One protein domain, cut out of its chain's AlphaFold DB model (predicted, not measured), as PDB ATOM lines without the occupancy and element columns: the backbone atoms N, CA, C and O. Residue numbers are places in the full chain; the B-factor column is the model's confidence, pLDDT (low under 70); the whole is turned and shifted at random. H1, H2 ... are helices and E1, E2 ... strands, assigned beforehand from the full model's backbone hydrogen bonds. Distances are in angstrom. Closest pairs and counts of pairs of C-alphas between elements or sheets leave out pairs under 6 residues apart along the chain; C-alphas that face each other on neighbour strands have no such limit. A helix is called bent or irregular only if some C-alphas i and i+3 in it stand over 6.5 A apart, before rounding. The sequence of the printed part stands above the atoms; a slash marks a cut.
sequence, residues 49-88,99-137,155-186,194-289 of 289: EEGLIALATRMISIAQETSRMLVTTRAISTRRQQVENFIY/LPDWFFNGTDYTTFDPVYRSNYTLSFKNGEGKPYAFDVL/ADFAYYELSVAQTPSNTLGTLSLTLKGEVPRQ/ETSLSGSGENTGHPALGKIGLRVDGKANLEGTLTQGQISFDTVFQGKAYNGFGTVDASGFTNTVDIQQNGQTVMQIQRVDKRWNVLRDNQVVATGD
ATOM      1  N   GLU A  49     -16.847  38.806  78.155       86.31
ATOM      2  CA  GLU A  49     -16.771  39.387  76.817       86.31
ATOM      3  C   GLU A  49     -16.656  40.910  76.834       86.31
ATOM      4  O   GLU A  49     -15.713  41.452  76.264       86.31
ATOM      5  N   GLU A  50     -17.552  41.603  77.537       86.19
ATOM      6  CA  GLU A  50     -17.491  43.063  77.672       86.19
ATOM      7  C   GLU A  50     -16.176  43.515  78.322       86.19
ATOM      8  O   GLU A  50     -15.590  44.515  77.910       86.19
ATOM      9  N   GLY A  51     -15.669  42.753  79.297       85.81
ATOM     10  CA  GLY A  51     -14.378  43.019  79.929       85.81
ATOM     11  C   GLY A  51     -13.198  42.865  78.967       85.81
ATOM     12  O   GLY A  51     -12.287  43.694  78.980       85.81
ATOM     13  N   LEU A  52     -13.229  41.855  78.093       87.94
ATOM     14  CA  LEU A  52     -12.211  41.661  77.057       87.94
ATOM     15  C   LEU A  52     -12.279  42.749  75.979       87.94
ATOM     16  O   LEU A  52     -11.239  43.283  75.600       87.94
ATOM     17  N   ILE A  53     -13.480  43.141  75.539       89.50
ATOM     18  CA  ILE A  53     -13.662  44.257  74.597       89.50
ATOM     19  C   ILE A  53     -13.126  45.557  75.206       89.50
ATOM     20  O   ILE A  53     -12.426  46.323  74.536       89.50
ATOM     21  N   ALA A  54     -13.404  45.797  76.489       87.31
ATOM     22  CA  ALA A  54     -12.890  46.954  77.206       87.31
ATOM     23  C   ALA A  54     -11.358  46.932  77.327       87.31
ATOM     24  O   ALA A  54     -10.715  47.958  77.108       87.31
ATOM     25  N   LEU A  55     -10.760  45.765  77.602       88.62
ATOM     26  CA  LEU A  55      -9.307  45.581  77.585       88.62
ATOM     27  C   LEU A  55      -8.722  45.897  76.209       88.62
ATOM     28  O   LEU A  55      -7.788  46.691  76.124       88.62
ATOM     29  N   ALA A  56      -9.283  45.339  75.138       89.38
ATOM     30  CA  ALA A  56      -8.806  45.574  73.780       89.38
ATOM     31  C   ALA A  56      -8.879  47.058  73.391       89.38
ATOM     32  O   ALA A  56      -7.902  47.633  72.911       89.38
ATOM     33  N   THR A  57     -10.010  47.702  73.684       88.31
ATOM     34  CA  THR A  57     -10.216  49.138  73.447       88.31
ATOM     35  C   THR A  57      -9.217  49.977  74.242       88.31
ATOM     36  O   THR A  57      -8.618  50.919  73.716       88.31
ATOM     37  N   ARG A  58      -8.963  49.607  75.504       86.69
ATOM     38  CA  ARG A  58      -7.970  50.293  76.332       86.69
ATOM     39  C   ARG A  58      -6.555  50.109  75.790       86.69
ATOM     40  O   ARG A  58      -5.795  51.073  75.779       86.69
ATOM     41  N   MET A  59      -6.218  48.920  75.297       88.12
ATOM     42  CA  MET A  59      -4.916  48.645  74.692       88.12
ATOM     43  C   MET A  59      -4.677  49.450  73.413       88.12
ATOM     44  O   MET A  59      -3.564  49.936  73.224       88.12
ATOM     45  N   ILE A  60      -5.700  49.656  72.576       88.25
ATOM     46  CA  ILE A  60      -5.606  50.540  71.399       88.25
ATOM     47  C   ILE A  60      -5.239  51.964  71.837       88.25
ATOM     48  O   ILE A  60      -4.256  52.522  71.354       88.25
ATOM     49  N   SER A  61      -5.966  52.515  72.813       86.81
ATOM     50  CA  SER A  61      -5.703  53.858  73.348       86.81
ATOM     51  C   SER A  61      -4.300  53.988  73.960       86.81
ATOM     52  O   SER A  61      -3.606  54.970  73.700       86.81
ATOM     53  N   ILE A  62      -3.847  52.988  74.727       88.19
ATOM     54  CA  ILE A  62      -2.493  52.968  75.305       88.19
ATOM     55  C   ILE A  62      -1.430  52.915  74.204       88.19
ATOM     56  O   ILE A  62      -0.415  53.602  74.307       88.19
ATOM     57  N   ALA A  63      -1.640  52.123  73.150       88.44
ATOM     58  CA  ALA A  63      -0.700  52.034  72.039       88.44
ATOM     59  C   ALA A  63      -0.590  53.365  71.288       88.44
ATOM     60  O   ALA A  63       0.521  53.817  71.035       88.44
ATOM     61  N   GLN A  64      -1.714  54.025  70.998       86.31
ATOM     62  CA  GLN A  64      -1.727  55.357  70.384       86.31
ATOM     63  C   GLN A  64      -0.952  56.380  71.231       86.31
ATOM     64  O   GLN A  64      -0.134  57.135  70.707       86.31
ATOM     65  N   GLU A  65      -1.169  56.384  72.547       84.69
ATOM     66  CA  GLU A  65      -0.489  57.311  73.454       84.69
ATOM     67  C   GLU A  65       1.011  57.012  73.565       84.69
ATOM     68  O   GLU A  65       1.851  57.909  73.489       84.69
ATOM     69  N   THR A  66       1.362  55.730  73.642       85.31
ATOM     70  CA  THR A  66       2.751  55.262  73.655       85.31
ATOM     71  C   THR A  66       3.480  55.665  72.376       85.31
ATOM     72  O   THR A  66       4.594  56.182  72.435       85.31
ATOM     73  N   SER A  67       2.847  55.485  71.215       84.56
ATOM     74  CA  SER A  67       3.376  55.911  69.918       84.56
ATOM     75  C   SER A  67       3.687  57.404  69.885       84.56
ATOM     76  O   SER A  67       4.760  57.799  69.427       84.56
ATOM     77  N   ARG A  68       2.800  58.243  70.432       79.06
ATOM     78  CA  ARG A  68       3.047  59.688  70.548       79.06
ATOM     79  C   ARG A  68       4.223  59.985  71.454       79.06
ATOM     80  O   ARG A  68       5.100  60.754  71.070       79.06
ATOM     81  N   MET A  69       4.281  59.355  72.626       78.75
ATOM     82  CA  MET A  69       5.406  59.533  73.538       78.75
ATOM     83  C   MET A  69       6.731  59.127  72.891       78.75
ATOM     84  O   MET A  69       7.698  59.874  73.005       78.75
ATOM     85  N   LEU A  70       6.790  58.003  72.170       78.06
ATOM     86  CA  LEU A  70       7.987  57.577  71.433       78.06
ATOM     87  C   LEU A  70       8.419  58.632  70.399       78.06
ATOM     88  O   LEU A  70       9.602  58.975  70.326       78.06
ATOM     89  N   VAL A  71       7.470  59.206  69.650       73.19
ATOM     90  CA  VAL A  71       7.742  60.289  68.687       73.19
ATOM     91  C   VAL A  71       8.245  61.559  69.388       73.19
ATOM     92  O   VAL A  71       9.244  62.133  68.951       73.19
ATOM     93  N   THR A  72       7.621  61.974  70.495       71.62
ATOM     94  CA  THR A  72       8.030  63.147  71.293       71.62
ATOM     95  C   THR A  72       9.427  62.971  71.883       71.62
ATOM     96  O   THR A  72      10.277  63.851  71.744       71.62
ATOM     97  N   THR A  73       9.689  61.805  72.478       69.50
ATOM     98  CA  THR A  73      10.981  61.411  73.065       69.50
ATOM     99  C   THR A  73      12.074  61.554  71.996       69.50
ATOM    100  O   THR A  73      13.075  62.251  72.168       69.50
ATOM    101  N   ARG A  74      11.810  61.056  70.788       64.38
ATOM    102  CA  ARG A  74      12.707  61.226  69.647       64.38
ATOM    103  C   ARG A  74      12.875  62.677  69.168       64.38
ATOM    104  O   ARG A  74      13.995  63.076  68.835       64.38
ATOM    105  N   ALA A  75      11.805  63.471  69.100       64.19
ATOM    106  CA  ALA A  75      11.891  64.880  68.698       64.19
ATOM    107  C   ALA A  75      12.815  65.675  69.639       64.19
ATOM    108  O   ALA A  75      13.580  66.529  69.186       64.19
ATOM    109  N   ILE A  76      12.799  65.336  70.931       63.66
ATOM    110  CA  ILE A  76      13.699  65.891  71.949       63.66
ATOM    111  C   ILE A  76      15.153  65.477  71.681       63.66
ATOM    112  O   ILE A  76      16.023  66.346  71.626       63.66
ATOM    113  N   SER A  77      15.418  64.187  71.431       62.97
ATOM    114  CA  SER A  77      16.765  63.688  71.089       62.97
ATOM    115  C   SER A  77      17.360  64.402  69.867       62.97
ATOM    116  O   SER A  77      18.498  64.863  69.895       62.97
ATOM    117  N   THR A  78      16.559  64.592  68.816       58.06
ATOM    118  CA  THR A  78      17.002  65.247  67.568       58.06
ATOM    119  C   THR A  78      17.315  66.732  67.783       58.06
ATOM    120  O   THR A  78      18.294  67.262  67.252       58.06
ATOM    121  N   ARG A  79      16.507  67.422  68.598       59.16
ATOM    122  CA  ARG A  79      16.701  68.845  68.910       59.16
ATOM    123  C   ARG A  79      17.887  69.100  69.836       59.16
ATOM    124  O   ARG A  79      18.436  70.195  69.766       59.16
ATOM    125  N   ARG A  80      18.340  68.114  70.626       58.28
ATOM    126  CA  ARG A  80      19.576  68.212  71.429       58.28
ATOM    127  C   ARG A  80      20.752  68.672  70.571       58.28
ATOM    128  O   ARG A  80      21.421  69.619  70.953       58.28
ATOM    129  N   GLN A  81      20.952  68.086  69.389       51.59
ATOM    130  CA  GLN A  81      22.083  68.445  68.527       51.59
ATOM    131  C   GLN A  81      21.997  69.879  68.006       51.59
ATOM    132  O   GLN A  81      22.994  70.592  67.922       51.59
ATOM    133  N   GLN A  82      20.789  70.309  67.649       48.75
ATOM    134  CA  GLN A  82      20.540  71.669  67.185       48.75
ATOM    135  C   GLN A  82      20.729  72.676  68.320       48.75
ATOM    136  O   GLN A  82      21.270  73.747  68.080       48.75
ATOM    137  N   VAL A  83      20.340  72.319  69.548       48.75
ATOM    138  CA  VAL A  83      20.528  73.129  70.758       48.75
ATOM    139  C   VAL A  83      21.999  73.172  71.180       48.75
ATOM    140  O   VAL A  83      22.503  74.255  71.451       48.75
ATOM    141  N   GLU A  84      22.719  72.049  71.163       49.09
ATOM    142  CA  GLU A  84      24.166  72.005  71.405       49.09
ATOM    143  C   GLU A  84      24.908  72.861  70.373       49.09
ATOM    144  O   GLU A  84      25.681  73.731  70.763       49.09
ATOM    145  N   ASN A  85      24.596  72.724  69.080       41.84
ATOM    146  CA  ASN A  85      25.178  73.558  68.024       41.84
ATOM    147  C   ASN A  85      24.788  75.045  68.164       41.84
ATOM    148  O   ASN A  85      25.618  75.924  67.945       41.84
ATOM    149  N   PHE A  86      23.545  75.352  68.544       40.72
ATOM    150  CA  PHE A  86      23.063  76.721  68.751       40.72
ATOM    151  C   PHE A  86      23.780  77.412  69.921       40.72
ATOM    152  O   PHE A  86      24.217  78.554  69.782       40.72
ATOM    153  N   ILE A  87      23.958  76.702  71.039       42.78
ATOM    154  CA  ILE A  87      24.675  77.185  72.226       42.78
ATOM    155  C   ILE A  87      26.177  77.333  71.935       42.78
ATOM    156  O   ILE A  87      26.793  78.287  72.404       42.78
ATOM    157  N   TYR A  88      26.765  76.442  71.129       38.69
ATOM    158  CA  TYR A  88      28.191  76.504  70.782       38.69
ATOM    159  C   TYR A  88      28.535  77.617  69.779       38.69
ATOM    160  O   TYR A  88      29.622  78.187  69.851       38.69
ATOM    161  N   LEU A  99      11.496  73.802  72.737       50.34
ATOM    162  CA  LEU A  99      10.186  73.128  72.880       50.34
ATOM    163  C   LEU A  99       8.995  74.096  73.100       50.34
ATOM    164  O   LEU A  99       8.617  74.318  74.252       50.34
ATOM    165  N   PRO A 100       8.436  74.706  72.031       48.16
ATOM    166  CA  PRO A 100       7.279  75.583  72.181       48.16
ATOM    167  C   PRO A 100       6.185  74.812  72.928       48.16
ATOM    168  O   PRO A 100       5.987  73.627  72.663       48.16
ATOM    169  N   ASP A 101       5.572  75.473  73.910       56.88
ATOM    170  CA  ASP A 101       4.535  74.956  74.820       56.88
ATOM    171  C   ASP A 101       5.010  74.166  76.059       56.88
ATOM    172  O   ASP A 101       4.176  73.689  76.827       56.88
ATOM    173  N   TRP A 102       6.320  74.070  76.325       54.66
ATOM    174  CA  TRP A 102       6.854  73.429  77.539       54.66
ATOM    175  C   TRP A 102       7.359  74.451  78.569       54.66
ATOM    176  O   TRP A 102       8.160  75.331  78.259       54.66
ATOM    177  N   PHE A 103       6.916  74.314  79.819       62.19
ATOM    178  CA  PHE A 103       7.271  75.164  80.955       62.19
ATOM    179  C   PHE A 103       8.394  74.542  81.791       62.19
ATOM    180  O   PHE A 103       8.294  73.392  82.204       62.19
ATOM    181  N   PHE A 104       9.448  75.304  82.082       64.06
ATOM    182  CA  PHE A 104      10.555  74.842  82.923       64.06
ATOM    183  C   PHE A 104      10.318  75.177  84.402       64.06
ATOM    184  O   PHE A 104      10.065  76.332  84.739       64.06
ATOM    185  N   ASN A 105      10.449  74.187  85.290       61.47
ATOM    186  CA  ASN A 105      10.199  74.332  86.732       61.47
ATOM    187  C   ASN A 105      11.467  74.265  87.613       61.47
ATOM    188  O   ASN A 105      11.360  74.112  88.828       61.47
ATOM    189  N   GLY A 106      12.659  74.367  87.016       60.00
ATOM    190  CA  GLY A 106      13.951  74.320  87.713       60.00
ATOM    191  C   GLY A 106      14.725  73.015  87.516       60.00
ATOM    192  O   GLY A 106      15.953  73.050  87.457       60.00
ATOM    193  N   THR A 107      14.040  71.883  87.340       67.75
ATOM    194  CA  THR A 107      14.673  70.583  87.028       67.75
ATOM    195  C   THR A 107      14.054  69.890  85.825       67.75
ATOM    196  O   THR A 107      14.754  69.191  85.094       67.75
ATOM    197  N   ASP A 108      12.762  70.108  85.597       70.38
ATOM    198  CA  ASP A 108      11.981  69.417  84.585       70.38
ATOM    199  C   ASP A 108      11.233  70.409  83.695       70.38
ATOM    200  O   ASP A 108      10.962  71.558  84.063       70.38
ATOM    201  N   TYR A 109      10.884  69.937  82.504       68.38
ATOM    202  CA  TYR A 109       9.983  70.620  81.592       68.38
ATOM    203  C   TYR A 109       8.621  69.949  81.660       68.38
ATOM    204  O   TYR A 109       8.529  68.729  81.545       68.38
ATOM    205  N   THR A 110       7.558  70.726  81.806       68.75
ATOM    206  CA  THR A 110       6.193  70.214  81.840       68.75
ATOM    207  C   THR A 110       5.345  70.848  80.755       68.75
ATOM    208  O   THR A 110       5.504  72.018  80.418       68.75
ATOM    209  N   THR A 111       4.419  70.084  80.195       74.44
ATOM    210  CA  THR A 111       3.379  70.626  79.323       74.44
ATOM    211  C   THR A 111       2.075  69.877  79.540       74.44
ATOM    212  O   THR A 111       2.069  68.729  79.994       74.44
ATOM    213  N   PHE A 112       0.969  70.538  79.220       77.06
ATOM    214  CA  PHE A 112      -0.355  69.942  79.244       77.06
ATOM    215  C   PHE A 112      -0.897  69.880  77.823       77.06
ATOM    216  O   PHE A 112      -1.011  70.907  77.157       77.06
ATOM    217  N   ASP A 113      -1.269  68.681  77.383       72.56
ATOM    218  CA  ASP A 113      -1.982  68.488  76.129       72.56
ATOM    219  C   ASP A 113      -3.495  68.553  76.389       72.56
ATOM    220  O   ASP A 113      -4.058  67.646  77.017       72.56
ATOM    221  N   PRO A 114      -4.185  69.607  75.916       68.06
ATOM    222  CA  PRO A 114      -5.613  69.777  76.150       68.06
ATOM    223  C   PRO A 114      -6.485  68.816  75.333       68.06
ATOM    224  O   PRO A 114      -7.634  68.588  75.716       68.06
ATOM    225  N   VAL A 115      -5.971  68.253  74.234       72.88
ATOM    226  CA  VAL A 115      -6.693  67.293  73.386       72.88
ATOM    227  C   VAL A 115      -6.812  65.962  74.118       72.88
ATOM    228  O   VAL A 115      -7.906  65.407  74.216       72.88
ATOM    229  N   TYR A 116      -5.707  65.482  74.689       68.56
ATOM    230  CA  TYR A 116      -5.675  64.189  75.382       68.56
ATOM    231  C   TYR A 116      -5.812  64.299  76.899       68.56
ATOM    232  O   TYR A 116      -5.946  63.283  77.577       68.56
ATOM    233  N   ARG A 117      -5.846  65.519  77.448       78.31
ATOM    234  CA  ARG A 117      -5.864  65.783  78.896       78.31
ATOM    235  C   ARG A 117      -4.703  65.093  79.622       78.31
ATOM    236  O   ARG A 117      -4.871  64.569  80.725       78.31
ATOM    237  N   SER A 118      -3.537  65.092  78.986       76.25
ATOM    238  CA  SER A 118      -2.315  64.461  79.484       76.25
ATOM    239  C   SER A 118      -1.344  65.525  79.974       76.25
ATOM    240  O   SER A 118      -1.146  66.539  79.309       76.25
ATOM    241  N   ASN A 119      -0.713  65.284  81.122       80.56
ATOM    242  CA  ASN A 119       0.456  66.049  81.538       80.56
ATOM    243  C   ASN A 119       1.702  65.272  81.142       80.56
ATOM    244  O   ASN A 119       1.854  64.109  81.525       80.56
ATOM    245  N   TYR A 120       2.592  65.925  80.408       76.19
ATOM    246  CA  TYR A 120       3.903  65.382  80.103       76.19
ATOM    247  C   TYR A 120       4.952  66.079  80.955       76.19
ATOM    248  O   TYR A 120       4.955  67.305  81.071       76.19
ATOM    249  N   THR A 121       5.861  65.286  81.505       80.25
ATOM    250  CA  THR A 121       7.028  65.749  82.248       80.25
ATOM    251  C   THR A 121       8.271  65.184  81.587       80.25
ATOM    252  O   THR A 121       8.404  63.974  81.424       80.25
ATOM    253  N   LEU A 122       9.185  66.064  81.208       74.50
ATOM    254  CA  LEU A 122      10.465  65.741  80.604       74.50
ATOM    255  C   LEU A 122      11.590  66.099  81.572       74.50
ATOM    256  O   LEU A 122      11.758  67.263  81.942       74.50
ATOM    257  N   SER A 123      12.405  65.105  81.903       76.56
ATOM    258  CA  SER A 123      13.588  65.247  82.743       76.56
ATOM    259  C   SER A 123      14.852  64.900  81.964       76.56
ATOM    260  O   SER A 123      14.942  63.853  81.320       76.56
ATOM    261  N   PHE A 124      15.886  65.725  82.094       75.69
ATOM    262  CA  PHE A 124      17.218  65.426  81.564       75.69
ATOM    263  C   PHE A 124      18.110  64.898  82.686       75.69
ATOM    264  O   PHE A 124      18.209  65.551  83.725       75.69
ATOM    265  N   LYS A 125      18.751  63.735  82.497       78.25
ATOM    266  CA  LYS A 125      19.502  63.048  83.556       78.25
ATOM    267  C   LYS A 125      20.958  62.753  83.174       78.25
ATOM    268  O   LYS A 125      21.282  62.447  82.023       78.25
ATOM    269  N   ASN A 126      21.842  62.822  84.165       77.25
ATOM    270  CA  ASN A 126      23.242  62.418  84.023       77.25
ATOM    271  C   ASN A 126      23.414  60.889  84.105       77.25
ATOM    272  O   ASN A 126      22.454  60.149  84.324       77.25
ATOM    273  N   GLY A 127      24.650  60.398  83.966       76.31
ATOM    274  CA  GLY A 127      24.964  58.965  84.098       76.31
ATOM    275  C   GLY A 127      24.621  58.342  85.464       76.31
ATOM    276  O   GLY A 127      24.485  57.127  85.553       76.31
ATOM    277  N   GLU A 128      24.439  59.160  86.506       81.81
ATOM    278  CA  GLU A 128      24.013  58.751  87.856       81.81
ATOM    279  C   GLU A 128      22.488  58.857  88.064       81.81
ATOM    280  O   GLU A 128      21.989  58.570  89.150       81.81
ATOM    281  N   GLY A 129      21.740  59.309  87.052       79.94
ATOM    282  CA  GLY A 129      20.292  59.512  87.108       79.94
ATOM    283  C   GLY A 129      19.822  60.784  87.814       79.94
ATOM    284  O   GLY A 129      18.625  60.948  88.058       79.94
ATOM    285  N   LYS A 130      20.728  61.718  88.117       79.81
ATOM    286  CA  LYS A 130      20.378  63.010  88.721       79.81
ATOM    287  C   LYS A 130      19.881  63.994  87.658       79.81
ATOM    288  O   LYS A 130      20.461  64.031  86.569       79.81
ATOM    289  N   PRO A 131      18.827  64.784  87.947       72.31
ATOM    290  CA  PRO A 131      18.367  65.826  87.039       72.31
ATOM    291  C   PRO A 131      19.400  66.944  86.902       72.31
ATOM    292  O   PRO A 131      20.111  67.261  87.857       72.31
ATOM    293  N   TYR A 132      19.435  67.576  85.731       64.19
ATOM    294  CA  TYR A 132      20.179  68.816  85.534       64.19
ATOM    295  C   TYR A 132      19.343  70.036  85.905       64.19
ATOM    296  O   TYR A 132      18.212  70.183  85.450       64.19
ATOM    297  N   ALA A 133      19.940  70.951  86.666       56.28
ATOM    298  CA  ALA A 133      19.466  72.324  86.751       56.28
ATOM    299  C   ALA A 133      20.114  73.113  85.604       56.28
ATOM    300  O   ALA A 133      21.319  73.374  85.626       56.28
ATOM    301  N   PHE A 134      19.341  73.438  84.568       48.56
ATOM    302  CA  PHE A 134      19.803  74.347  83.522       48.56
ATOM    303  C   PHE A 134      19.569  75.783  83.987       48.56
ATOM    304  O   PHE A 134      18.425  76.210  84.132       48.56
ATOM    305  N   ASP A 135      20.641  76.547  84.172       41.88
ATOM    306  CA  ASP A 135      20.531  78.001  84.261       41.88
ATOM    307  C   ASP A 135      20.353  78.543  82.834       41.88
ATOM    308  O   ASP A 135      21.327  78.725  82.099       41.88
ATOM    309  N   VAL A 136      19.108  78.780  82.409       38.44
ATOM    310  CA  VAL A 136      18.841  79.514  81.163       38.44
ATOM    311  C   VAL A 136      19.165  80.983  81.418       38.44
ATOM    312  O   VAL A 136      18.339  81.748  81.914       38.44
ATOM    313  N   LEU A 137      20.401  81.380  81.121       38.41
ATOM    314  CA  LEU A 137      20.829  82.772  81.217       38.41
ATOM    315  C   LEU A 137      20.107  83.589  80.136       38.41
ATOM    316  O   LEU A 137      20.433  83.515  78.952       38.41
ATOM    317  N   ALA A 155      28.373  68.150  79.755       57.19
ATOM    318  CA  ALA A 155      29.143  67.149  79.011       57.19
ATOM    319  C   ALA A 155      28.838  65.704  79.458       57.19
ATOM    320  O   ALA A 155      29.157  64.749  78.755       57.19
ATOM    321  N   ASP A 156      28.217  65.546  80.625       63.66
ATOM    322  CA  ASP A 156      27.843  64.292  81.263       63.66
ATOM    323  C   ASP A 156      26.386  63.853  80.985       63.66
ATOM    324  O   ASP A 156      25.943  62.841  81.540       63.66
ATOM    325  N   PHE A 157      25.633  64.568  80.128       68.06
ATOM    326  CA  PHE A 157      24.238  64.220  79.822       68.06
ATOM    327  C   PHE A 157      24.147  62.883  79.076       68.06
ATOM    328  O   PHE A 157      24.541  62.764  77.910       68.06
ATOM    329  N   ALA A 158      23.586  61.885  79.763       72.12
ATOM    330  CA  ALA A 158      23.581  60.495  79.327       72.12
ATOM    331  C   ALA A 158      22.243  60.064  78.711       72.12
ATOM    332  O   ALA A 158      22.228  59.349  77.707       72.12
ATOM    333  N   TYR A 159      21.117  60.476  79.300       75.50
ATOM    334  CA  TYR A 159      19.789  60.053  78.857       75.50
ATOM    335  C   TYR A 159      18.693  61.000  79.341       75.50
ATOM    336  O   TYR A 159      18.850  61.707  80.336       75.50
ATOM    337  N   TYR A 160      17.551  60.972  78.666       74.69
ATOM    338  CA  TYR A 160      16.364  61.732  79.042       74.69
ATOM    339  C   TYR A 160      15.211  60.794  79.381       74.69
ATOM    340  O   TYR A 160      15.149  59.655  78.918       74.69
ATOM    341  N   GLU A 161      14.312  61.292  80.216       82.56
ATOM    342  CA  GLU A 161      13.132  60.585  80.677       82.56
ATOM    343  C   GLU A 161      11.901  61.422  80.347       82.56
ATOM    344  O   GLU A 161      11.811  62.584  80.740       82.56
ATOM    345  N   LEU A 162      10.972  60.835  79.600       81.50
ATOM    346  CA  LEU A 162       9.674  61.414  79.309       81.50
ATOM    347  C   LEU A 162       8.608  60.599  80.036       81.50
ATOM    348  O   LEU A 162       8.400  59.424  79.738       81.50
ATOM    349  N   SER A 163       7.912  61.247  80.957       85.56
ATOM    350  CA  SER A 163       6.812  60.667  81.713       85.56
ATOM    351  C   SER A 163       5.492  61.301  81.292       85.56
ATOM    352  O   SER A 163       5.410  62.516  81.119       85.56
ATOM    353  N   VAL A 164       4.454  60.484  81.143       84.81
ATOM    354  CA  VAL A 164       3.071  60.933  80.984       84.81
ATOM    355  C   VAL A 164       2.268  60.532  82.210       84.81
ATOM    356  O   VAL A 164       2.365  59.406  82.699       84.81
ATOM    357  N   ALA A 165       1.442  61.461  82.671       85.25
ATOM    358  CA  ALA A 165       0.374  61.196  83.614       85.25
ATOM    359  C   ALA A 165      -0.938  61.673  82.994       85.25
ATOM    360  O   ALA A 165      -1.124  62.864  82.725       85.25
ATOM    361  N   GLN A 166      -1.850  60.736  82.764       81.00
ATOM    362  CA  GLN A 166      -3.142  61.011  82.155       81.00
ATOM    363  C   GLN A 166      -4.260  60.418  83.006       81.00
ATOM    364  O   GLN A 166      -4.258  59.229  83.323       81.00
ATOM    365  N   THR A 167      -5.263  61.239  83.303       74.56
ATOM    366  CA  THR A 167      -6.548  60.791  83.850       74.56
ATOM    367  C   THR A 167      -7.621  61.166  82.828       74.56
ATOM    368  O   THR A 167      -8.081  62.311  82.813       74.56
ATOM    369  N   PRO A 168      -7.990  60.255  81.911       63.50
ATOM    370  CA  PRO A 168      -9.020  60.499  80.917       63.50
ATOM    371  C   PRO A 168     -10.326  60.887  81.607       63.50
ATOM    372  O   PRO A 168     -10.759  60.270  82.575       63.50
ATOM    373  N   SER A 169     -10.993  61.914  81.093       55.34
ATOM    374  CA  SER A 169     -12.216  62.440  81.707       55.34
ATOM    375  C   SER A 169     -13.461  61.578  81.490       55.34
ATOM    376  O   SER A 169     -14.508  61.877  82.054       55.34
ATOM    377  N   ASN A 170     -13.375  60.560  80.634       53.91
ATOM    378  CA  ASN A 170     -14.492  59.722  80.188       53.91
ATOM    379  C   ASN A 170     -14.295  58.222  80.475       53.91
ATOM    380  O   ASN A 170     -15.228  57.442  80.323       53.91
ATOM    381  N   THR A 171     -13.100  57.812  80.892       55.69
ATOM    382  CA  THR A 171     -12.761  56.440  81.266       55.69
ATOM    383  C   THR A 171     -12.061  56.539  82.606       55.69
ATOM    384  O   THR A 171     -11.020  57.174  82.695       55.69
ATOM    385  N   LEU A 172     -12.641  55.953  83.655       63.06
ATOM    386  CA  LEU A 172     -12.201  56.084  85.055       63.06
ATOM    387  C   LEU A 172     -10.761  55.583  85.343       63.06
ATOM    388  O   LEU A 172     -10.388  55.463  86.505       63.06
ATOM    389  N   GLY A 173      -9.941  55.294  84.326       72.75
ATOM    390  CA  GLY A 173      -8.608  54.730  84.483       72.75
ATOM    391  C   GLY A 173      -7.459  55.713  84.261       72.75
ATOM    392  O   GLY A 173      -7.381  56.355  83.223       72.75
ATOM    393  N   THR A 174      -6.497  55.762  85.176       84.69
ATOM    394  CA  THR A 174      -5.282  56.582  85.082       84.69
ATOM    395  C   THR A 174      -4.189  55.835  84.323       84.69
ATOM    396  O   THR A 174      -3.974  54.648  84.565       84.69
ATOM    397  N   LEU A 175      -3.512  56.499  83.386       86.50
ATOM    398  CA  LEU A 175      -2.298  56.012  82.724       86.50
ATOM    399  C   LEU A 175      -1.085  56.743  83.297       86.50
ATOM    400  O   LEU A 175      -1.044  57.974  83.300       86.50
ATOM    401  N   SER A 176      -0.103  55.966  83.740       89.88
ATOM    402  CA  SER A 176       1.240  56.436  84.058       89.88
ATOM    403  C   SER A 176       2.220  55.656  83.196       89.88
ATOM    404  O   SER A 176       2.235  54.425  83.251       89.88
ATOM    405  N   LEU A 177       3.001  56.340  82.368       89.38
ATOM    406  CA  LEU A 177       3.994  55.707  81.503       89.38
ATOM    407  C   LEU A 177       5.264  56.550  81.493       89.38
ATOM    408  O   LEU A 177       5.205  57.765  81.322       89.38
ATOM    409  N   THR A 178       6.405  55.890  81.656       88.88
ATOM    410  CA  THR A 178       7.723  56.520  81.644       88.88
ATOM    411  C   THR A 178       8.574  55.870  80.568       88.88
ATOM    412  O   THR A 178       8.787  54.657  80.579       88.88
ATOM    413  N   LEU A 179       9.071  56.684  79.641       85.56
ATOM    414  CA  LEU A 179      10.001  56.280  78.598       85.56
ATOM    415  C   LEU A 179      11.366  56.914  78.847       85.56
ATOM    416  O   LEU A 179      11.488  58.119  79.053       85.56
ATOM    417  N   LYS A 180      12.406  56.098  78.759       85.56
ATOM    418  CA  LYS A 180      13.803  56.497  78.778       85.56
ATOM    419  C   LYS A 180      14.354  56.433  77.360       85.56
ATOM    420  O   LYS A 180      14.323  55.383  76.717       85.56
ATOM    421  N   GLY A 181      14.880  57.556  76.889       80.12
ATOM    422  CA  GLY A 181      15.630  57.625  75.643       80.12
ATOM    423  C   GLY A 181      17.117  57.768  75.925       80.12
ATOM    424  O   GLY A 181      17.540  58.676  76.646       80.12
ATOM    425  N   GLU A 182      17.923  56.878  75.355       75.75
ATOM    426  CA  GLU A 182      19.378  56.981  75.449       75.75
ATOM    427  C   GLU A 182      19.918  57.833  74.311       75.75
ATOM    428  O   GLU A 182      19.553  57.646  73.151       75.75
ATOM    429  N   VAL A 183      20.804  58.777  74.626       68.69
ATOM    430  CA  VAL A 183      21.426  59.572  73.571       68.69
ATOM    431  C   VAL A 183      22.660  58.830  73.056       68.69
ATOM    432  O   VAL A 183      23.497  58.406  73.860       68.69
ATOM    433  N   PRO A 184      22.811  58.664  71.732       60.91
ATOM    434  CA  PRO A 184      23.995  58.035  71.173       60.91
ATOM    435  C   PRO A 184      25.253  58.812  71.565       60.91
ATOM    436  O   PRO A 184      25.337  60.028  71.411       60.91
ATOM    437  N   ARG A 185      26.256  58.084  72.069       58.59
ATOM    438  CA  ARG A 185      27.518  58.659  72.570       58.59
ATOM    439  C   ARG A 185      28.385  59.281  71.475       58.59
ATOM    440  O   ARG A 185      29.299  60.040  71.783       58.59
ATOM    441  N   GLN A 186      28.147  58.915  70.218       55.44
ATOM    442  CA  GLN A 186      28.867  59.416  69.056       55.44
ATOM    443  C   GLN A 186      27.895  59.630  67.904       55.44
ATOM    444  O   GLN A 186      27.017  58.806  67.652       55.44
ATOM    445  N   GLU A 194      20.019  56.097  65.006       71.06
ATOM    446  CA  GLU A 194      18.920  55.491  65.752       71.06
ATOM    447  C   GLU A 194      19.083  55.742  67.254       71.06
ATOM    448  O   GLU A 194      20.139  55.489  67.832       71.06
ATOM    449  N   THR A 195      18.019  56.222  67.898       69.81
ATOM    450  CA  THR A 195      17.928  56.295  69.364       69.81
ATOM    451  C   THR A 195      17.133  55.096  69.873       69.81
ATOM    452  O   THR A 195      16.036  54.842  69.373       69.81
ATOM    453  N   SER A 196      17.668  54.373  70.863       79.38
ATOM    454  CA  SER A 196      16.925  53.350  71.602       79.38
ATOM    455  C   SER A 196      15.999  53.995  72.632       79.38
ATOM    456  O   SER A 196      16.324  54.998  73.273       79.38
ATOM    457  N   LEU A 197      14.821  53.398  72.768       83.50
ATOM    458  CA  LEU A 197      13.749  53.837  73.644       83.50
ATOM    459  C   LEU A 197      13.302  52.616  74.439       83.50
ATOM    460  O   LEU A 197      13.022  51.575  73.846       83.50
ATOM    461  N   SER A 198      13.233  52.727  75.757       87.12
ATOM    462  CA  SER A 198      12.635  51.691  76.598       87.12
ATOM    463  C   SER A 198      11.835  52.326  77.715       87.12
ATOM    464  O   SER A 198      12.095  53.457  78.120       87.12
ATOM    465  N   GLY A 199      10.829  51.627  78.210       87.00
ATOM    466  CA  GLY A 199       9.990  52.182  79.248       87.00
ATOM    467  C   GLY A 199       8.994  51.202  79.811       87.00
ATOM    468  O   GLY A 199       8.798  50.092  79.310       87.00
ATOM    469  N   SER A 200       8.370  51.633  80.889       92.12
ATOM    470  CA  SER A 200       7.356  50.864  81.582       92.12
ATOM    471  C   SER A 200       6.326  51.786  82.198       92.12
ATOM    472  O   SER A 200       6.535  52.990  82.371       92.12
ATOM    473  N   GLY A 201       5.172  51.210  82.490       90.25
ATOM    474  CA  GLY A 201       4.058  51.960  83.022       90.25
ATOM    475  C   GLY A 201       2.966  51.059  83.550       90.25
ATOM    476  O   GLY A 201       3.062  49.829  83.530       90.25
ATOM    477  N   GLU A 202       1.908  51.703  84.007       90.12
ATOM    478  CA  GLU A 202       0.703  51.033  84.438       90.12
ATOM    479  C   GLU A 202      -0.545  51.797  84.013       90.12
ATOM    480  O   GLU A 202      -0.564  53.027  83.899       90.12
ATOM    481  N   ASN A 203      -1.620  51.044  83.814       87.69
ATOM    482  CA  ASN A 203      -2.959  51.590  83.753       87.69
ATOM    483  C   ASN A 203      -3.795  51.064  84.915       87.69
ATOM    484  O   ASN A 203      -3.915  49.852  85.067       87.69
ATOM    485  N   THR A 204      -4.375  51.946  85.723       83.31
ATOM    486  CA  THR A 204      -5.170  51.574  86.905       83.31
ATOM    487  C   THR A 204      -6.548  52.207  86.852       83.31
ATOM    488  O   THR A 204      -6.727  53.206  86.170       83.31
ATOM    489  N   GLY A 205      -7.526  51.654  87.573       71.25
ATOM    490  CA  GLY A 205      -8.825  52.310  87.793       71.25
ATOM    491  C   GLY A 205      -9.842  52.159  86.657       71.25
ATOM    492  O   GLY A 205     -10.935  52.716  86.729       71.25
ATOM    493  N   HIS A 206      -9.534  51.384  85.617       74.56
ATOM    494  CA  HIS A 206     -10.535  51.084  84.601       74.56
ATOM    495  C   HIS A 206     -11.694  50.281  85.241       74.56
ATOM    496  O   HIS A 206     -11.432  49.298  85.929       74.56
ATOM    497  N   PRO A 207     -12.979  50.611  85.005       69.38
ATOM    498  CA  PRO A 207     -14.106  49.968  85.703       69.38
ATOM    499  C   PRO A 207     -14.155  48.447  85.541       69.38
ATOM    500  O   PRO A 207     -14.583  47.729  86.436       69.38
ATOM    501  N   ALA A 208     -13.688  47.964  84.388       72.25
ATOM    502  CA  ALA A 208     -13.590  46.542  84.091       72.25
ATOM    503  C   ALA A 208     -12.238  45.911  84.458       72.25
ATOM    504  O   ALA A 208     -12.136  44.696  84.424       72.25
ATOM    505  N   LEU A 209     -11.179  46.677  84.747       76.50
ATOM    506  CA  LEU A 209      -9.812  46.143  84.840       76.50
ATOM    507  C   LEU A 209      -9.084  46.775  86.025       76.50
ATOM    508  O   LEU A 209      -8.958  47.993  86.098       76.50
ATOM    509  N   GLY A 210      -8.559  45.948  86.931       74.31
ATOM    510  CA  GLY A 210      -7.846  46.448  88.109       74.31
ATOM    511  C   GLY A 210      -6.582  47.232  87.738       74.31
ATOM    512  O   GLY A 210      -6.508  48.443  87.956       74.31
ATOM    513  N   LYS A 211      -5.588  46.532  87.173       87.69
ATOM    514  CA  LYS A 211      -4.286  47.088  86.780       87.69
ATOM    515  C   LYS A 211      -3.733  46.386  85.537       87.69
ATOM    516  O   LYS A 211      -3.740  45.160  85.484       87.69
ATOM    517  N   ILE A 212      -3.223  47.165  84.587       91.31
ATOM    518  CA  ILE A 212      -2.486  46.702  83.405       91.31
ATOM    519  C   ILE A 212      -1.024  47.123  83.571       91.31
ATOM    520  O   ILE A 212      -0.760  48.316  83.705       91.31
ATOM    521  N   GLY A 213      -0.094  46.172  83.581       92.31
ATOM    522  CA  GLY A 213       1.342  46.409  83.456       92.31
ATOM    523  C   GLY A 213       1.730  46.615  81.994       92.31
ATOM    524  O   GLY A 213       1.175  45.974  81.102       92.31
ATOM    525  N   LEU A 214       2.647  47.551  81.745       93.75
ATOM    526  CA  LEU A 214       3.094  47.919  80.405       93.75
ATOM    527  C   LEU A 214       4.614  47.868  80.316       93.75
ATOM    528  O   LEU A 214       5.325  48.345  81.206       93.75
ATOM    529  N   ARG A 215       5.099  47.375  79.181       94.06
ATOM    530  CA  ARG A 215       6.495  47.486  78.770       94.06
ATOM    531  C   ARG A 215       6.558  47.944  77.324       94.06
ATOM    532  O   ARG A 215       5.820  47.445  76.479       94.06
ATOM    533  N   VAL A 216       7.447  48.892  77.065       91.38
ATOM    534  CA  VAL A 216       7.626  49.529  75.765       91.38
ATOM    535  C   VAL A 216       9.097  49.480  75.401       91.38
ATOM    536  O   VAL A 216       9.946  49.804  76.227       91.38
ATOM    537  N   ASP A 217       9.387  49.123  74.158       89.75
ATOM    538  CA  ASP A 217      10.730  49.134  73.593       89.75
ATOM    539  C   ASP A 217      10.652  49.646  72.141       89.75
ATOM    540  O   ASP A 217       9.688  49.379  71.421       89.75
ATOM    541  N   GLY A 218      11.640  50.412  71.681       85.81
ATOM    542  CA  GLY A 218      11.597  50.989  70.339       85.81
ATOM    543  C   GLY A 218      12.899  51.610  69.852       85.81
ATOM    544  O   GLY A 218      13.863  51.788  70.598       85.81
ATOM    545  N   LYS A 219      12.902  51.942  68.561       81.81
ATOM    546  CA  LYS A 219      13.957  52.654  67.847       81.81
ATOM    547  C   LYS A 219      13.364  53.645  66.864       81.81
ATOM    548  O   LYS A 219      12.380  53.367  66.176       81.81
ATOM    549  N   ALA A 220      14.001  54.796  66.767       72.19
ATOM    550  CA  ALA A 220      13.588  55.841  65.854       72.19
ATOM    551  C   ALA A 220      14.811  56.501  65.217       72.19
ATOM    552  O   ALA A 220      15.818  56.688  65.906       72.19
ATOM    553  N   ASN A 221      14.719  56.850  63.927       69.69
ATOM    554  CA  ASN A 221      15.799  57.544  63.215       69.69
ATOM    555  C   ASN A 221      15.809  59.057  63.548       69.69
ATOM    556  O   ASN A 221      15.219  59.486  64.541       69.69
ATOM    557  N   LEU A 222      16.428  59.914  62.731       58.88
ATOM    558  CA  LEU A 222      16.460  61.371  62.975       58.88
ATOM    559  C   LEU A 222      15.246  62.132  62.402       58.88
ATOM    560  O   LEU A 222      14.840  63.148  62.951       58.88
ATOM    561  N   GLU A 223      14.578  61.603  61.375       61.72
ATOM    562  CA  GLU A 223      13.588  62.324  60.538       61.72
ATOM    563  C   GLU A 223      12.114  62.391  61.023       61.72
ATOM    564  O   GLU A 223      11.195  62.580  60.239       61.72
ATOM    565  N   GLY A 224      11.804  62.209  62.298       57.69
ATOM    566  CA  GLY A 224      10.428  61.943  62.774       57.69
ATOM    567  C   GLY A 224       9.854  60.514  62.574       57.69
ATOM    568  O   GLY A 224       8.903  60.166  63.272       57.69
ATOM    569  N   THR A 225      10.472  59.624  61.784       70.19
ATOM    570  CA  THR A 225      10.038  58.221  61.569       70.19
ATOM    571  C   THR A 225      10.417  57.226  62.683       70.19
ATOM    572  O   THR A 225      11.588  57.101  63.056       70.19
ATOM    573  N   LEU A 226       9.435  56.526  63.256       75.00
ATOM    574  CA  LEU A 226       9.664  55.361  64.123       75.00
ATOM    575  C   LEU A 226      10.063  54.180  63.227       75.00
ATOM    576  O   LEU A 226       9.285  53.797  62.357       75.00
ATOM    577  N   THR A 227      11.270  53.637  63.397       76.06
ATOM    578  CA  THR A 227      11.756  52.517  62.571       76.06
ATOM    579  C   THR A 227      11.326  51.179  63.161       76.06
ATOM    580  O   THR A 227      11.031  50.244  62.419       76.06
ATOM    581  N   GLN A 228      11.243  51.096  64.494       80.12
ATOM    582  CA  GLN A 228      10.738  49.942  65.235       80.12
ATOM    583  C   GLN A 228      10.051  50.410  66.522       80.12
ATOM    584  O   GLN A 228      10.578  51.253  67.242       80.12
ATOM    585  N   GLY A 229       8.901  49.841  66.861       86.44
ATOM    586  CA  GLY A 229       8.235  50.088  68.136       86.44
ATOM    587  C   GLY A 229       7.485  48.849  68.573       86.44
ATOM    588  O   GLY A 229       6.879  48.170  67.746       86.44
ATOM    589  N   GLN A 230       7.555  48.535  69.858       91.31
ATOM    590  CA  GLN A 230       6.920  47.376  70.458       91.31
ATOM    591  C   GLN A 230       6.327  47.761  71.805       91.31
ATOM    592  O   GLN A 230       6.926  48.503  72.584       91.31
ATOM    593  N   ILE A 231       5.143  47.229  72.077       91.06
ATOM    594  CA  ILE A 231       4.490  47.324  73.373       91.06
ATOM    595  C   ILE A 231       3.972  45.946  73.761       91.06
ATOM    596  O   ILE A 231       3.339  45.248  72.967       91.06
ATOM    597  N   SER A 232       4.243  45.558  74.998       93.00
ATOM    598  CA  SER A 232       3.648  44.392  75.635       93.00
ATOM    599  C   SER A 232       2.877  44.810  76.870       93.00
ATOM    600  O   SER A 232       3.239  45.785  77.536       93.00
ATOM    601  N   PHE A 233       1.856  44.030  77.201       93.31
ATOM    602  CA  PHE A 233       1.093  44.221  78.419       93.31
ATOM    603  C   PHE A 233       0.855  42.912  79.157       93.31
ATOM    604  O   PHE A 233       0.825  41.829  78.566       93.31
ATOM    605  N   ASP A 234       0.603  43.060  80.446       93.31
ATOM    606  CA  ASP A 234       0.130  42.024  81.345       93.31
ATOM    607  C   ASP A 234      -0.997  42.588  82.216       93.31
ATOM    608  O   ASP A 234      -0.997  43.757  82.595       93.31
ATOM    609  N   THR A 235      -2.025  41.792  82.488       91.50
ATOM    610  CA  THR A 235      -3.148  42.213  83.334       91.50
ATOM    611  C   THR A 235      -3.832  41.013  83.971       91.50
ATOM    612  O   THR A 235      -3.753  39.889  83.469       91.50
ATOM    613  N   VAL A 236      -4.535  41.249  85.076       87.88
ATOM    614  CA  VAL A 236      -5.393  40.253  85.720       87.88
ATOM    615  C   VAL A 236      -6.827  40.763  85.731       87.88
ATOM    616  O   VAL A 236      -7.126  41.813  86.301       87.88
ATOM    617  N   PHE A 237      -7.726  39.985  85.135       85.62
ATOM    618  CA  PHE A 237      -9.156  40.262  85.087       85.62
ATOM    619  C   PHE A 237      -9.937  39.015  85.503       85.62
ATOM    620  O   PHE A 237      -9.668  37.920  85.017       85.62
ATOM    621  N   GLN A 238     -10.873  39.158  86.447       84.88
ATOM    622  CA  GLN A 238     -11.679  38.044  86.979       84.88
ATOM    623  C   GLN A 238     -10.835  36.821  87.414       84.88
ATOM    624  O   GLN A 238     -11.197  35.672  87.166       84.88
ATOM    625  N   GLY A 239      -9.673  37.065  88.036       84.88
ATOM    626  CA  GLY A 239      -8.754  36.014  88.499       84.88
ATOM    627  C   GLY A 239      -7.969  35.301  87.392       84.88
ATOM    628  O   GLY A 239      -7.272  34.328  87.667       84.88
ATOM    629  N   LYS A 240      -8.067  35.770  86.146       89.69
ATOM    630  CA  LYS A 240      -7.379  35.213  84.979       89.69
ATOM    631  C   LYS A 240      -6.319  36.192  84.486       89.69
ATOM    632  O   LYS A 240      -6.578  37.390  84.390       89.69
ATOM    633  N   ALA A 241      -5.130  35.674  84.191       91.19
ATOM    634  CA  ALA A 241      -4.044  36.456  83.621       91.19
ATOM    635  C   ALA A 241      -4.208  36.561  82.103       91.19
ATOM    636  O   ALA A 241      -4.415  35.549  81.426       91.19
ATOM    637  N   TYR A 242      -4.078  37.779  81.593       93.38
ATOM    638  CA  TYR A 242      -4.071  38.085  80.173       93.38
ATOM    639  C   TYR A 242      -2.789  38.820  79.823       93.38
ATOM    640  O   TYR A 242      -2.270  39.605  80.618       93.38
ATOM    641  N   ASN A 243      -2.286  38.571  78.627       94.56
ATOM    642  CA  ASN A 243      -1.136  39.276  78.095       94.56
ATOM    643  C   ASN A 243      -1.303  39.497  76.596       94.56
ATOM    644  O   ASN A 243      -2.200  38.943  75.958       94.56
ATOM    645  N   GLY A 244      -0.438  40.330  76.047       92.94
ATOM    646  CA  GLY A 244      -0.356  40.512  74.614       92.94
ATOM    647  C   GLY A 244       0.841  41.359  74.244       92.94
ATOM    648  O   GLY A 244       1.475  42.005  75.083       92.94
ATOM    649  N   PHE A 245       1.155  41.320  72.961       93.25
ATOM    650  CA  PHE A 245       2.317  41.973  72.389       93.25
ATOM    651  C   PHE A 245       1.962  42.502  71.008       93.25
ATOM    652  O   PHE A 245       1.338  41.802  70.211       93.25
ATOM    653  N   GLY A 246       2.391  43.723  70.711       91.31
ATOM    654  CA  GLY A 246       2.177  44.328  69.411       91.31
ATOM    655  C   GLY A 246       3.312  45.240  68.994       91.31
ATOM    656  O   GLY A 246       3.987  45.859  69.815       91.31
ATOM    657  N   THR A 247       3.495  45.339  67.684       92.06
ATOM    658  CA  THR A 247       4.345  46.351  67.065       92.06
ATOM    659  C   THR A 247       3.557  47.636  66.855       92.06
ATOM    660  O   THR A 247       2.371  47.579  66.520       92.06
ATOM    661  N   VAL A 248       4.209  48.783  67.021       89.56
ATOM    662  CA  VAL A 248       3.591  50.106  66.878       89.56
ATOM    663  C   VAL A 248       4.340  50.994  65.881       89.56
ATOM    664  O   VAL A 248       5.558  50.885  65.743       89.56
ATOM    665  N   ASP A 249       3.603  51.869  65.191       86.62
ATOM    666  CA  ASP A 249       4.090  52.996  64.383       86.62
ATOM    667  C   ASP A 249       3.681  54.328  65.035       86.62
ATOM    668  O   ASP A 249       3.230  54.354  66.177       86.62
ATOM    669  N   ALA A 250       3.794  55.448  64.318       79.81
ATOM    670  CA  ALA A 250       3.383  56.765  64.810       79.81
ATOM    671  C   ALA A 250       1.878  56.892  65.144       79.81
ATOM    672  O   ALA A 250       1.488  57.840  65.820       79.81
ATOM    673  N   SER A 251       1.034  55.972  64.670       82.19
ATOM    674  CA  SER A 251      -0.423  55.986  64.860       82.19
ATOM    675  C   SER A 251      -0.925  54.947  65.867       82.19
ATOM    676  O   SER A 251      -2.090  55.004  66.233       82.19
ATOM    677  N   GLY A 252      -0.097  54.000  66.312       87.00
ATOM    678  CA  GLY A 252      -0.485  52.931  67.238       87.00
ATOM    679  C   GLY A 252      -0.095  51.560  66.694       87.00
ATOM    680  O   GLY A 252       0.904  51.441  65.991       87.00
ATOM    681  N   PHE A 253      -0.865  50.510  67.000       89.94
ATOM    682  CA  PHE A 253      -0.555  49.156  66.521       89.94
ATOM    683  C   PHE A 253      -0.486  49.074  64.992       89.94
ATOM    684  O   PHE A 253      -1.311  49.672  64.309       89.94
ATOM    685  N   THR A 254       0.472  48.322  64.451       87.94
ATOM    686  CA  THR A 254       0.654  48.146  62.994       87.94
ATOM    687  C   THR A 254       0.138  46.819  62.464       87.94
ATOM    688  O   THR A 254      -0.201  46.722  61.289       87.94
ATOM    689  N   ASN A 255       0.068  45.810  63.327       83.19
ATOM    690  CA  ASN A 255      -0.285  44.440  62.982       83.19
ATOM    691  C   ASN A 255      -1.471  43.962  63.823       83.19
ATOM    692  O   ASN A 255      -1.947  44.672  64.712       83.19
ATOM    693  N   THR A 256      -1.924  42.739  63.554       90.69
ATOM    694  CA  THR A 256      -2.823  42.039  64.470       90.69
ATOM    695  C   THR A 256      -2.112  41.788  65.796       90.69
ATOM    696  O   THR A 256      -0.986  41.290  65.819       90.69
ATOM    697  N   VAL A 257      -2.774  42.135  66.893       92.44
ATOM    698  CA  VAL A 257      -2.316  41.899  68.260       92.44
ATOM    699  C   VAL A 257      -3.234  40.888  68.904       92.44
ATOM    700  O   VAL A 257      -4.431  41.131  69.043       92.44
ATOM    701  N   ASP A 258      -2.654  39.779  69.331       94.56
ATOM    702  CA  ASP A 258      -3.374  38.755  70.066       94.56
ATOM    703  C   ASP A 258      -3.389  39.099  71.555       94.56
ATOM    704  O   ASP A 258      -2.348  39.327  72.175       94.56
ATOM    705  N   ILE A 259      -4.587  39.101  72.131       93.88
ATOM    706  CA  ILE A 259      -4.796  39.062  73.573       93.88
ATOM    707  C   ILE A 259      -4.912  37.594  73.945       93.88
ATOM    708  O   ILE A 259      -5.828  36.895  73.503       93.88
ATOM    709  N   GLN A 260      -3.974  37.129  74.757       95.25
ATOM    710  CA  GLN A 260      -3.848  35.730  75.109       95.25
ATOM    711  C   GLN A 260      -4.199  35.486  76.568       95.25
ATOM    712  O   GLN A 260      -3.892  36.281  77.456       95.25
ATOM    713  N   GLN A 261      -4.804  34.329  76.808       94.38
ATOM    714  CA  GLN A 261      -5.006  33.750  78.122       94.38
ATOM    715  C   GLN A 261      -4.387  32.351  78.115       94.38
ATOM    716  O   GLN A 261      -4.765  31.514  77.299       94.38
ATOM    717  N   ASN A 262      -3.429  32.081  79.007       90.56
ATOM    718  CA  ASN A 262      -2.722  30.789  79.069       90.56
ATOM    719  C   ASN A 262      -2.147  30.329  77.707       90.56
ATOM    720  O   ASN A 262      -2.174  29.144  77.386       90.56
ATOM    721  N   GLY A 263      -1.660  31.272  76.890       88.38
ATOM    722  CA  GLY A 263      -1.096  30.998  75.562       88.38
ATOM    723  C   GLY A 263      -2.121  30.758  74.447       88.38
ATOM    724  O   GLY A 263      -1.722  30.488  73.319       88.38
ATOM    725  N   GLN A 264      -3.424  30.861  74.728       93.00
ATOM    726  CA  GLN A 264      -4.479  30.818  73.713       93.00
ATOM    727  C   GLN A 264      -5.014  32.218  73.434       93.00
ATOM    728  O   GLN A 264      -5.331  32.961  74.363       93.00
ATOM    729  N   THR A 265      -5.148  32.567  72.157       93.94
ATOM    730  CA  THR A 265      -5.756  33.828  71.726       93.94
ATOM    731  C   THR A 265      -7.246  33.824  72.062       93.94
ATOM    732  O   THR A 265      -7.991  32.966  71.597       93.94
ATOM    733  N   VAL A 266      -7.676  34.782  72.884       94.19
ATOM    734  CA  VAL A 266      -9.084  34.964  73.289       94.19
ATOM    735  C   VAL A 266      -9.742  36.155  72.596       94.19
ATOM    736  O   VAL A 266     -10.967  36.231  72.526       94.19
ATOM    737  N   MET A 267      -8.933  37.093  72.104       94.38
ATOM    738  CA  MET A 267      -9.371  38.279  71.379       94.38
ATOM    739  C   MET A 267      -8.215  38.809  70.532       94.38
ATOM    740  O   MET A 267      -7.053  38.611  70.881       94.38
ATOM    741  N   GLN A 268      -8.524  39.490  69.436       95.00
ATOM    742  CA  GLN A 268      -7.531  40.104  68.562       95.00
ATOM    743  C   GLN A 268      -7.853  41.575  68.344       95.00
ATOM    744  O   GLN A 268      -9.013  41.953  68.212       95.00
ATOM    745  N   ILE A 269      -6.826  42.410  68.268       94.31
ATOM    746  CA  ILE A 269      -6.929  43.782  67.782       94.31
ATOM    747  C   ILE A 269      -6.325  43.789  66.389       94.31
ATOM    748  O   ILE A 269      -5.168  43.427  66.223       94.31
ATOM    749  N   GLN A 270      -7.078  44.223  65.390       93.88
ATOM    750  CA  GLN A 270      -6.605  44.332  64.018       93.88
ATOM    751  C   GLN A 270      -6.728  45.771  63.550       93.88
ATOM    752  O   GLN A 270      -7.809  46.357  63.599       93.88
ATOM    753  N   ARG A 271      -5.638  46.326  63.027       89.62
ATOM    754  CA  ARG A 271      -5.696  47.604  62.328       89.62
ATOM    755  C   ARG A 271      -6.148  47.405  60.884       89.62
ATOM    756  O   ARG A 271      -5.615  46.565  60.165       89.62
ATOM    757  N   VAL A 272      -7.115  48.210  60.466       87.50
ATOM    758  CA  VAL A 272      -7.600  48.326  59.093       87.50
ATOM    759  C   VAL A 272      -7.495  49.799  58.708       87.50
ATOM    760  O   VAL A 272      -8.347  50.608  59.072       87.50
ATOM    761  N   ASP A 273      -6.419  50.143  57.999       83.81
ATOM    762  CA  ASP A 273      -6.046  51.525  57.670       83.81
ATOM    763  C   ASP A 273      -5.897  52.414  58.926       83.81
ATOM    764  O   ASP A 273      -4.957  52.219  59.702       83.81
ATOM    765  N   LYS A 274      -6.808  53.368  59.157       80.12
ATOM    766  CA  LYS A 274      -6.805  54.270  60.326       80.12
ATOM    767  C   LYS A 274      -7.740  53.832  61.453       80.12
ATOM    768  O   LYS A 274      -7.852  54.547  62.437       80.12
ATOM    769  N   ARG A 275      -8.400  52.684  61.303       86.94
ATOM    770  CA  ARG A 275      -9.370  52.148  62.259       86.94
ATOM    771  C   ARG A 275      -8.843  50.865  62.886       86.94
ATOM    772  O   ARG A 275      -8.143  50.092  62.231       86.94
ATOM    773  N   TRP A 276      -9.244  50.582  64.116       90.31
ATOM    774  CA  TRP A 276      -8.990  49.320  64.798       90.31
ATOM    775  C   TRP A 276     -10.283  48.536  64.996       90.31
ATOM    776  O   TRP A 276     -11.282  49.041  65.507       90.31
ATOM    777  N   ASN A 277     -10.246  47.271  64.597       92.75
ATOM    778  CA  ASN A 277     -11.276  46.288  64.875       92.75
ATOM    779  C   ASN A 277     -10.831  45.419  66.047       92.75
ATOM    780  O   ASN A 277      -9.679  44.990  66.113       92.75
ATOM    781  N   VAL A 278     -11.765  45.103  66.930       93.31
ATOM    782  CA  VAL A 278     -11.613  44.061  67.938       93.31
ATOM    783  C   VAL A 278     -12.341  42.831  67.423       93.31
ATOM    784  O   VAL A 278     -13.531  42.907  67.107       93.31
ATOM    785  N   LEU A 279     -11.625  41.715  67.307       93.25
ATOM    786  CA  LEU A 279     -12.154  40.457  66.808       93.25
ATOM    787  C   LEU A 279     -12.184  39.389  67.890       93.25
ATOM    788  O   LEU A 279     -11.263  39.262  68.697       93.25
ATOM    789  N   ARG A 280     -13.221  38.563  67.827       91.50
ATOM    790  CA  ARG A 280     -13.335  37.306  68.555       91.50
ATOM    791  C   ARG A 280     -13.794  36.241  67.575       91.50
ATOM    792  O   ARG A 280     -14.745  36.479  66.838       91.50
ATOM    793  N   ASP A 281     -13.090  35.115  67.514       89.06
ATOM    794  CA  ASP A 281     -13.399  34.027  66.575       89.06
ATOM    795  C   ASP A 281     -13.560  34.524  65.117       89.06
ATOM    796  O   ASP A 281     -14.463  34.120  64.388       89.06
ATOM    797  N   ASN A 282     -12.686  35.454  64.701       87.81
ATOM    798  CA  ASN A 282     -12.704  36.164  63.410       87.81
ATOM    799  C   ASN A 282     -13.953  37.024  63.122       87.81
ATOM    800  O   ASN A 282     -14.133  37.485  61.994       87.81
ATOM    801  N   GLN A 283     -14.793  37.293  64.118       90.62
ATOM    802  CA  GLN A 283     -15.922  38.214  64.014       90.62
ATOM    803  C   GLN A 283     -15.600  39.543  64.687       90.62
ATOM    804  O   GLN A 283     -15.031  39.576  65.775       90.62
ATOM    805  N   VAL A 284     -15.978  40.649  64.046       92.12
ATOM    806  CA  VAL A 284     -15.795  41.993  64.603       92.12
ATOM    807  C   VAL A 284     -16.819  42.220  65.711       92.12
ATOM    808  O   VAL A 284     -18.019  42.247  65.444       92.12
ATOM    809  N   VAL A 285     -16.338  42.405  66.939       91.38
ATOM    810  CA  VAL A 285     -17.169  42.641  68.134       91.38
ATOM    811  C   VAL A 285     -17.136  44.096  68.603       91.38
ATOM    812  O   VAL A 285     -18.060  44.547  69.272       91.38
ATOM    813  N   ALA A 286     -16.105  44.854  68.221       88.69
ATOM    814  CA  ALA A 286     -16.046  46.300  68.413       88.69
ATOM    815  C   ALA A 286     -15.155  46.956  67.351       88.69
ATOM    816  O   ALA A 286     -14.290  46.308  66.760       88.69
ATOM    817  N   THR A 287     -15.357  48.252  67.118       87.38
ATOM    818  CA  THR A 287     -14.534  49.057  66.205       87.38
ATOM    819  C   THR A 287     -14.318  50.445  66.781       87.38
ATOM    820  O   THR A 287     -15.247  50.996  67.373       87.38
ATOM    821  N   GLY A 288     -13.149  51.033  66.551       74.25
ATOM    822  CA  GLY A 288     -12.846  52.404  66.953       74.25
ATOM    823  C   GLY A 288     -11.737  53.021  66.111       74.25
ATOM    824  O   GLY A 288     -10.954  52.300  65.490       74.25
ATOM    825  N   ASP A 289     -11.710  54.349  66.096       68.88
ATOM    826  CA  ASP A 289     -10.629  55.167  65.537       68.88
ATOM    827  C   ASP A 289      -9.614  55.549  66.630       68.88
ATOM    828  O   ASP A 289      -9.974  55.502  67.830       68.88
TER     829      ASP A 289
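This is residues 49 to 88, 99 to 137, 155 to 186 and 194 to 289 of the 289 residues of an uncharacterized protein of bacterium (Candidatus Blackallbacteria) CG17_big_fil_post_rev_8_21_14_2_50_48_46 (UniProt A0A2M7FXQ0). One long helix, H1, lies in the trough of a single large sheet of twelve strands that curls round it like part of a barrel, left open between its edge strands E1 and E12. Residues 81 to 88 of H1 stick out free of the sheet. The 207 printed residues hold one named helix and then twelve named strands, E1 to E12, side by side in chain order and antiparallel throughout. The class is mixed, helices and strands; the whole is compact, with a radius of gyration of the C-alphas of 18.2 A, and spans 60 by 30 by 30 A, only just elongated.

Find C-alpha 49 at (-16.771, 39.387, 76.817); from there H1 runs over residues 49 to 88, 58.6 A, to C-alpha 88 at (28.191, 76.504, 70.782). H1 is neither bent nor irregular, but only just: C-alphas 78 and 81 are 6.1 A apart. Then come E1, residues 108 to 113, E2, 118 to 126, E3, 157 to 166, and E4, 174 to 182. The longest strands by residues follow: E5, 195 to 206, 32.7 A; E6, 209 to 220, 31.7 A; and E7, 226 to 237, 32.0 A. After them read E8, 240 to 249, E9, 257 to 261, E10, 264 to 272, E11, 275 to 280, and E12, 283 to 288, whose last C-alpha is at (-12.846, 52.404, 66.953).

Start with H1, on one face of the twisted sheet, in two layers, a helix over a sheet. Look at Thr 73: its C-alpha is 6.4 A from that of Leu 162 in E3, the closest pair of H1 and E3. Farther back along H1, the closest C-alphas of H1 and E10 are Ala 56 and Ile 269, 6.5 A. H1 and E12 come closest at Ile 53 and Ala 286, 6.9 A. In H1, 34 of 36 O i to N i+4 pairs are within hydrogen-bond range. E5 to E12 form a meander, each strand the antiparallel neighbour of the one before. In the hairpin E5 and E6, N 199 and O 216 are 2.8 A apart; in the hairpin E11 and E12, N 278 and O 286 are 2.8 A apart. E10 bends by 55 degrees at residue 267. E1 and E12 are apart.

The C-alphas farthest apart, Leu 137 and Asp 281, are 61.3 A from each other. The printed part has three cuts: across the first the C-alphas of residues 88 and 99 are 18.4 A apart, across the second those of residues 137 and 155 are 17.8 A apart, and across the third those of residues 186 and 194 are 11.2 A apart. Of the links that are printed whole, none is long. Mean pLDDT of the printed part is 77.9; 54 residues are under 70, among them 73 to 88 and 99 to 107.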